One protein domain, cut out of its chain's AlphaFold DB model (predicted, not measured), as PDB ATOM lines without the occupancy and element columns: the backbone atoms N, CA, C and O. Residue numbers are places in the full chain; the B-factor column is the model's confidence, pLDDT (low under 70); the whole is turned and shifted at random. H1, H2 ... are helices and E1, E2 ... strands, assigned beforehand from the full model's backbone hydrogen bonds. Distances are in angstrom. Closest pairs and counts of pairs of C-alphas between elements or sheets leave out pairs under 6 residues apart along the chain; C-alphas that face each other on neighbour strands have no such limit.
ATOM      1  N   SER A  94      23.881 -64.014 626.130       84.12
ATOM      2  CA  SER A  94      22.900 -62.932 625.992       84.12
ATOM      3  C   SER A  94      21.790 -63.243 624.987       84.12
ATOM      4  O   SER A  94      20.650 -62.815 625.173       84.12
ATOM      5  N   GLU A  95      22.103 -63.985 623.922       85.94
ATOM      6  CA  GLU A  95      21.113 -64.367 622.919       85.94
ATOM      7  C   GLU A  95      20.209 -65.476 623.459       85.94
ATOM      8  O   GLU A  95      18.989 -65.406 623.304       85.94
ATOM      9  N   LEU A  96      20.784 -66.450 624.173       88.12
ATOM     10  CA  LEU A  96      20.021 -67.525 624.801       88.12
ATOM     11  C   LEU A  96      19.037 -66.986 625.851       88.12
ATOM     12  O   LEU A  96      17.861 -67.348 625.824       88.12
ATOM     13  N   ASP A  97      19.475 -66.069 626.716       90.38
ATOM     14  CA  ASP A  97      18.608 -65.426 627.711       90.38
ATOM     15  C   ASP A  97      17.462 -64.631 627.055       90.38
ATOM     16  O   ASP A  97      16.295 -64.773 627.434       90.38
ATOM     17  N   LYS A  98      17.751 -63.855 625.998       89.94
ATOM     18  CA  LYS A  98      16.718 -63.150 625.213       89.94
ATOM     19  C   LYS A  98      15.722 -64.120 624.576       89.94
ATOM     20  O   LYS A  98      14.515 -63.860 624.581       89.94
ATOM     21  N   ASN A  99      16.208 -65.236 624.042       90.69
ATOM     22  CA  ASN A  99      15.369 -66.249 623.414       90.69
ATOM     23  C   ASN A  99      14.433 -66.895 624.444       90.69
ATOM     24  O   ASN A  99      13.224 -66.958 624.211       90.69
ATOM     25  N   ILE A 100      14.953 -67.272 625.616       91.38
ATOM     26  CA  ILE A 100      14.159 -67.826 626.725       91.38
ATOM     27  C   ILE A 100      13.095 -66.822 627.187       91.38
ATOM     28  O   ILE A 100      11.921 -67.180 627.271       91.38
ATOM     29  N   LYS A 101      13.467 -65.552 627.409       91.44
ATOM     30  CA  LYS A 101      12.532 -64.485 627.817       91.44
ATOM     31  C   LYS A 101      11.435 -64.232 626.785       91.44
ATOM     32  O   LYS A 101      10.289 -63.988 627.149       91.44
ATOM     33  N   SER A 102      11.773 -64.287 625.498       90.81
ATOM     34  CA  SER A 102      10.803 -64.098 624.412       90.81
ATOM     35  C   SER A 102       9.977 -65.354 624.091       90.81
ATOM     36  O   SER A 102       9.008 -65.270 623.330       90.81
ATOM     37  N   GLY A 103      10.360 -66.512 624.642       89.94
ATOM     38  CA  GLY A 103       9.778 -67.820 624.337       89.94
ATOM     39  C   GLY A 103      10.009 -68.275 622.892       89.94
ATOM     40  O   GLY A 103       9.289 -69.147 622.398       89.94
ATOM     41  N   LYS A 104      10.961 -67.662 622.181       91.88
ATOM     42  CA  LYS A 104      11.218 -67.891 620.757       91.88
ATOM     43  C   LYS A 104      12.711 -67.922 620.475       91.88
ATOM     44  O   LYS A 104      13.471 -67.201 621.104       91.88
ATOM     45  N   TYR A 105      13.107 -68.686 619.467       88.88
ATOM     46  CA  TYR A 105      14.471 -68.707 618.948       88.88
ATOM     47  C   TYR A 105      14.474 -68.548 617.428       88.88
ATOM     48  O   TYR A 105      13.444 -68.692 616.760       88.88
ATOM     49  N   VAL A 106      15.635 -68.210 616.872       88.75
ATOM     50  CA  VAL A 106      15.826 -68.099 615.425       88.75
ATOM     51  C   VAL A 106      16.383 -69.417 614.898       88.75
ATOM     52  O   VAL A 106      17.556 -69.724 615.082       88.75
ATOM     53  N   ALA A 107      15.543 -70.189 614.213       87.19
ATOM     54  CA  ALA A 107      15.983 -71.361 613.472       87.19
ATOM     55  C   ALA A 107      16.643 -70.912 612.160       87.19
ATOM     56  O   ALA A 107      16.065 -70.124 611.403       87.19
ATOM     57  N   GLN A 108      17.849 -71.408 611.894       90.38
ATOM     58  CA  GLN A 108      18.583 -71.133 610.661       90.38
ATOM     59  C   GLN A 108      18.502 -72.346 609.737       90.38
ATOM     60  O   GLN A 108      18.765 -73.469 610.162       90.38
ATOM     61  N   LYS A 109      18.155 -72.126 608.467       88.69
ATOM     62  CA  LYS A 109      18.259 -73.154 607.428       88.69
ATOM     63  C   LYS A 109      19.575 -72.962 606.687       88.69
ATOM     64  O   LYS A 109      19.799 -71.887 606.134       88.69
ATOM     65  N   LEU A 110      20.425 -73.983 606.679       89.88
ATOM     66  CA  LEU A 110      21.701 -73.972 605.961       89.88
ATOM     67  C   LEU A 110      21.551 -74.617 604.575       89.88
ATOM     68  O   LEU A 110      20.679 -75.467 604.381       89.88
ATOM     69  N   ASN A 111      22.379 -74.213 603.611       89.06
ATOM     70  CA  ASN A 111      22.560 -74.956 602.360       89.06
ATOM     71  C   ASN A 111      23.628 -76.055 602.521       89.06
ATOM     72  O   ASN A 111      24.270 -76.166 603.564       89.06
ATOM     73  N   GLU A 112      23.855 -76.833 601.460       87.81
ATOM     74  CA  GLU A 112      24.869 -77.903 601.410       87.81
ATOM     75  C   GLU A 112      26.308 -77.404 601.646       87.81
ATOM     76  O   GLU A 112      27.181 -78.177 602.022       87.81
ATOM     77  N   LEU A 113      26.547 -76.101 601.471       86.19
ATOM     78  CA  LEU A 113      27.836 -75.439 601.683       86.19
ATOM     79  C   LEU A 113      27.961 -74.808 603.084       86.19
ATOM     80  O   LEU A 113      28.965 -74.162 603.370       86.19
ATOM     81  N   GLY A 114      26.951 -74.958 603.951       81.50
ATOM     82  CA  GLY A 114      26.951 -74.414 605.314       81.50
ATOM     83  C   GLY A 114      26.570 -72.932 605.432       81.50
ATOM     84  O   GLY A 114      26.639 -72.371 606.522       81.50
ATOM     85  N   ASN A 115      26.132 -72.285 604.350       85.81
ATOM     86  CA  ASN A 115      25.691 -70.889 604.363       85.81
ATOM     87  C   ASN A 115      24.224 -70.770 604.795       85.81
ATOM     88  O   ASN A 115      23.381 -71.582 604.409       85.81
ATOM     89  N   VAL A 116      23.902 -69.713 605.543       87.19
ATOM     90  CA  VAL A 116      22.535 -69.422 605.999       87.19
ATOM     91  C   VAL A 116      21.660 -68.994 604.820       87.19
ATOM     92  O   VAL A 116      21.881 -67.943 604.223       87.19
ATOM     93  N   VAL A 117      20.642 -69.795 604.516       87.69
ATOM     94  CA  VAL A 117      19.665 -69.561 603.439       87.69
ATOM     95  C   VAL A 117      18.460 -68.781 603.950       87.69
ATOM     96  O   VAL A 117      17.946 -67.902 603.266       87.69
ATOM     97  N   SER A 118      17.990 -69.093 605.157       88.44
ATOM     98  CA  SER A 118      16.870 -68.381 605.771       88.44
ATOM     99  C   SER A 118      16.922 -68.435 607.294       88.44
ATOM    100  O   SER A 118      17.563 -69.306 607.889       88.44
ATOM    101  N   ARG A 119      16.244 -67.471 607.923       90.38
ATOM    102  CA  ARG A 119      16.074 -67.364 609.374       90.38
ATOM    103  C   ARG A 119      14.590 -67.265 609.698       90.38
ATOM    104  O   ARG A 119      13.923 -66.357 609.206       90.38
ATOM    105  N   THR A 120      14.094 -68.151 610.553       90.69
ATOM    106  CA  THR A 120      12.679 -68.184 610.945       90.69
ATOM    107  C   THR A 120      12.561 -68.143 612.461       90.69
ATOM    108  O   THR A 120      13.279 -68.850 613.159       90.69
ATOM    109  N   LYS A 121      11.649 -67.320 612.988       90.38
ATOM    110  CA  LYS A 121      11.359 -67.288 614.428       90.38
ATOM    111  C   LYS A 121      10.420 -68.435 614.787       90.38
ATOM    112  O   LYS A 121       9.288 -68.465 614.309       90.38
ATOM    113  N   VAL A 122      10.877 -69.332 615.647       92.50
ATOM    114  CA  VAL A 122      10.136 -70.509 616.114       92.50
ATOM    115  C   VAL A 122       9.864 -70.351 617.607       92.50
ATOM    116  O   VAL A 122      10.662 -69.743 618.318       92.50
ATOM    117  N   ARG A 123       8.707 -70.820 618.083       92.81
ATOM    118  CA  ARG A 123       8.408 -70.863 619.523       92.81
ATOM    119  C   ARG A 123       9.028 -72.118 620.114       92.81
ATOM    120  O   ARG A 123       8.932 -73.167 619.488       92.81
ATOM    121  N   PHE A 124       9.591 -72.008 621.310       89.81
ATOM    122  CA  PHE A 124      10.021 -73.192 622.044       89.81
ATOM    123  C   PHE A 124       8.830 -74.101 622.344       89.81
ATOM    124  O   PHE A 124       7.752 -73.621 622.718       89.81
ATOM    125  N   THR A 125       9.038 -75.409 622.239       92.56
ATOM    126  CA  THR A 125       8.178 -76.365 622.941       92.56
ATOM    127  C   THR A 125       8.436 -76.281 624.455       92.56
ATOM    128  O   THR A 125       9.476 -75.765 624.878       92.56
ATOM    129  N   PRO A 126       7.519 -76.764 625.314       92.31
ATOM    130  CA  PRO A 126       7.745 -76.771 626.762       92.31
ATOM    131  C   PRO A 126       9.035 -77.503 627.167       92.31
ATOM    132  O   PRO A 126       9.779 -77.023 628.017       92.31
ATOM    133  N   GLU A 127       9.331 -78.625 626.510       92.62
ATOM    134  CA  GLU A 127      10.530 -79.438 626.747       92.62
ATOM    135  C   GLU A 127      11.808 -78.702 626.325       92.62
ATOM    136  O   GLU A 127      12.779 -78.646 627.081       92.62
ATOM    137  N   GLU A 128      11.800 -78.078 625.143       90.62
ATOM    138  CA  GLU A 128      12.932 -77.286 624.657       90.62
ATOM    139  C   GLU A 128      13.189 -76.061 625.533       90.62
ATOM    140  O   GLU A 128      14.343 -75.698 625.748       90.62
ATOM    141  N   LEU A 129      12.134 -75.429 626.056       91.06
ATOM    142  CA  LEU A 129      12.258 -74.274 626.938       91.06
ATOM    143  C   LEU A 129      12.909 -74.654 628.271       91.06
ATOM    144  O   LEU A 129      13.798 -73.944 628.743       91.06
ATOM    145  N   GLU A 130      12.489 -75.766 628.879       92.38
ATOM    146  CA  GLU A 130      13.106 -76.258 630.114       92.38
ATOM    147  C   GLU A 130      14.558 -76.675 629.889       92.38
ATOM    148  O   GLU A 130      15.438 -76.313 630.678       92.38
ATOM    149  N   LYS A 131      14.840 -77.333 628.761       93.31
ATOM    150  CA  LYS A 131      16.213 -77.636 628.361       93.31
ATOM    151  C   LYS A 131      17.039 -76.360 628.175       93.31
ATOM    152  O   LYS A 131      18.120 -76.266 628.743       93.31
ATOM    153  N   ALA A 132      16.522 -75.355 627.470       89.81
ATOM    154  CA  ALA A 132      17.214 -74.085 627.248       89.81
ATOM    155  C   ALA A 132      17.527 -73.355 628.565       89.81
ATOM    156  O   ALA A 132      18.626 -72.829 628.730       89.81
ATOM    157  N   LYS A 133      16.602 -73.362 629.535       91.88
ATOM    158  CA  LYS A 133      16.851 -72.825 630.886       91.88
ATOM    159  C   LYS A 133      17.947 -73.597 631.620       91.88
ATOM    160  O   LYS A 133      18.756 -72.985 632.315       91.88
ATOM    161  N   SER A 134      17.966 -74.924 631.494       92.69
ATOM    162  CA  SER A 134      19.018 -75.759 632.081       92.69
ATOM    163  C   SER A 134      20.381 -75.477 631.449       92.69
ATOM    164  O   SER A 134      21.357 -75.293 632.173       92.69
ATOM    165  N   ASP A 135      20.428 -75.377 630.121       90.44
ATOM    166  CA  ASP A 135      21.637 -75.052 629.362       90.44
ATOM    167  C   ASP A 135      22.156 -73.652 629.751       90.44
ATOM    168  O   ASP A 135      23.355 -73.482 629.970       90.44
ATOM    169  N   LEU A 136      21.268 -72.662 629.938       90.12
ATOM    170  CA  LEU A 136      21.641 -71.321 630.412       90.12
ATOM    171  C   LEU A 136      22.262 -71.352 631.819       90.12
ATOM    172  O   LEU A 136      23.276 -70.696 632.045       90.12
ATOM    173  N   ARG A 137      21.685 -72.119 632.756       91.00
ATOM    174  CA  ARG A 137      22.247 -72.278 634.112       91.00
ATOM    175  C   ARG A 137      23.645 -72.889 634.068       91.00
ATOM    176  O   ARG A 137      24.566 -72.320 634.640       91.00
ATOM    177  N   TRP A 138      23.812 -73.980 633.323       89.06
ATOM    178  CA  TRP A 138      25.110 -74.636 633.155       89.06
ATOM    179  C   TRP A 138      26.161 -73.708 632.528       89.06
ATOM    180  O   TRP A 138      27.322 -73.713 632.937       89.06
ATOM    181  N   LEU A 139      25.772 -72.893 631.540       86.19
ATOM    182  CA  LEU A 139      26.681 -71.925 630.923       86.19
ATOM    183  C   LEU A 139      27.093 -70.813 631.898       86.19
ATOM    184  O   LEU A 139      28.262 -70.435 631.895       86.19
ATOM    185  N   ASN A 140      26.176 -70.322 632.740       86.38
ATOM    186  CA  ASN A 140      26.503 -69.340 633.780       86.38
ATOM    187  C   ASN A 140      27.482 -69.915 634.811       86.38
ATOM    188  O   ASN A 140      28.506 -69.294 635.069       86.38
ATOM    189  N   GLU A 141      27.238 -71.128 635.312       86.56
ATOM    190  CA  GLU A 141      28.159 -71.813 636.237       86.56
ATOM    191  C   GLU A 141      29.559 -71.978 635.625       86.56
ATOM    192  O   GLU A 141      30.578 -71.805 636.293       86.56
ATOM    193  N   LYS A 142      29.634 -72.282 634.322       81.19
ATOM    194  CA  LYS A 142      30.913 -72.375 633.609       81.19
ATOM    195  C   LYS A 142      31.604 -71.036 633.391       81.19
ATOM    196  O   LYS A 142      32.831 -71.033 633.310       81.19
ATOM    197  N   GLN A 143      30.855 -69.950 633.236       79.00
ATOM    198  CA  GLN A 143      31.419 -68.608 633.135       79.00
ATOM    199  C   GLN A 143      31.971 -68.165 634.493       79.00
ATOM    200  O   GLN A 143      33.123 -67.758 634.562       79.00
ATOM    201  N   GLU A 144      31.211 -68.360 635.572       79.38
ATOM    202  CA  GLU A 144      31.644 -68.058 636.943       79.38
ATOM    203  C   GLU A 144      32.875 -68.872 637.365       79.38
ATOM    204  O   GLU A 144      33.745 -68.355 638.048       79.38
ATOM    205  N   ALA A 145      32.996 -70.130 636.931       72.44
ATOM    206  CA  ALA A 145      34.178 -70.949 637.212       72.44
ATOM    207  C   ALA A 145      35.438 -70.541 636.416       72.44
ATOM    208  O   ALA A 145      36.516 -71.095 636.655       72.44
ATOM    209  N   ARG A 146      35.303 -69.663 635.414       65.62
ATOM    210  CA  ARG A 146      36.414 -69.151 634.593       65.62
ATOM    211  C   ARG A 146      36.918 -67.783 635.053       65.62
ATOM    212  O   ARG A 146      38.058 -67.461 634.712       65.62
TER     213      ARG A 146
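Overview. This is residues 94 to 146 of the 147 residues of an uncharacterized protein of Aspergillus violaceofuscus (strain CBS 115571) (UniProt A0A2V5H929). The model is a V of two legs: one leg is a two-stranded hairpin, E1 and E2, and the other is the long helix H2 with the short helix H1 side by side with the first part of it. The legs meet where H1 ends and H2 begins, and the last residues of H2 with the tail, 137 to 146, stick out free. The printed part has 53 residues with two named helices and two named strands, in the order H1, E1, E2, H2; the sheet has the order E1 - E2 and is antiparallel, and the class is mixed, helices and strands. The whole is loose, with a radius of gyration of the C-alphas of 13.4 A, and spans 37 by 27 by 17 A.

Along the chain. H1 takes residues 94 to 102, beginning at C-alpha 94 at (22.900, -62.932, 625.992), and is 12.3 A from first to last C-alpha. E1, residues 104 to 110, is 19.1 A long and ends at C-alpha 110 at (21.701, -73.972, 605.961). E2, residues 116 to 123, is 19.6 A long. H2, residues 126 to 144, is 27.4 A long and ends at C-alpha 144 at (31.644, -68.058, 636.943).

Arrangement. H1 touches H2, with 6 pairs of C-alphas within 8 A, and H2 does so with residues 129 to 136 alone. The closest C-alphas are those of Ile 100 and Leu 129, 6.7 A apart. The two helices run opposite ways at a shallow tilt of 31 degrees. In H1 and H2 every O i to N i+4 pair is within hydrogen-bond range. H1 and E1 have 1 pair of C-alphas within 8 A, those of Asn 99 and Tyr 105, 5.2 A apart. H1 and E2 are near each other, with 5 pairs of C-alphas within 10 A. E1 and E2 form a hairpin, antiparallel, with 155 degrees between their directions. The C-alphas of Lys 104 and Arg 123 face each other at 4.3 A. N 107 and O 120 are within hydrogen-bond range at 2.8 A, and so are N 122 and O 105 at 2.9 A. E1 and H2 are apart.

Size, cuts and confidence. The C-alphas of Glu 112 and Ala 145, the two farthest apart, are 37.6 A from each other. Residues 137 to 146, of which 137 to 144 belong to H2, stand free; the body without them spans 32 by 19 by 16 A. The printed part has no cut, and the links H1 to E1, E1 to E2 and E2 to H2 are tight. The mean pLDDT of the printed part is 88.2, and residue 146 is under 70.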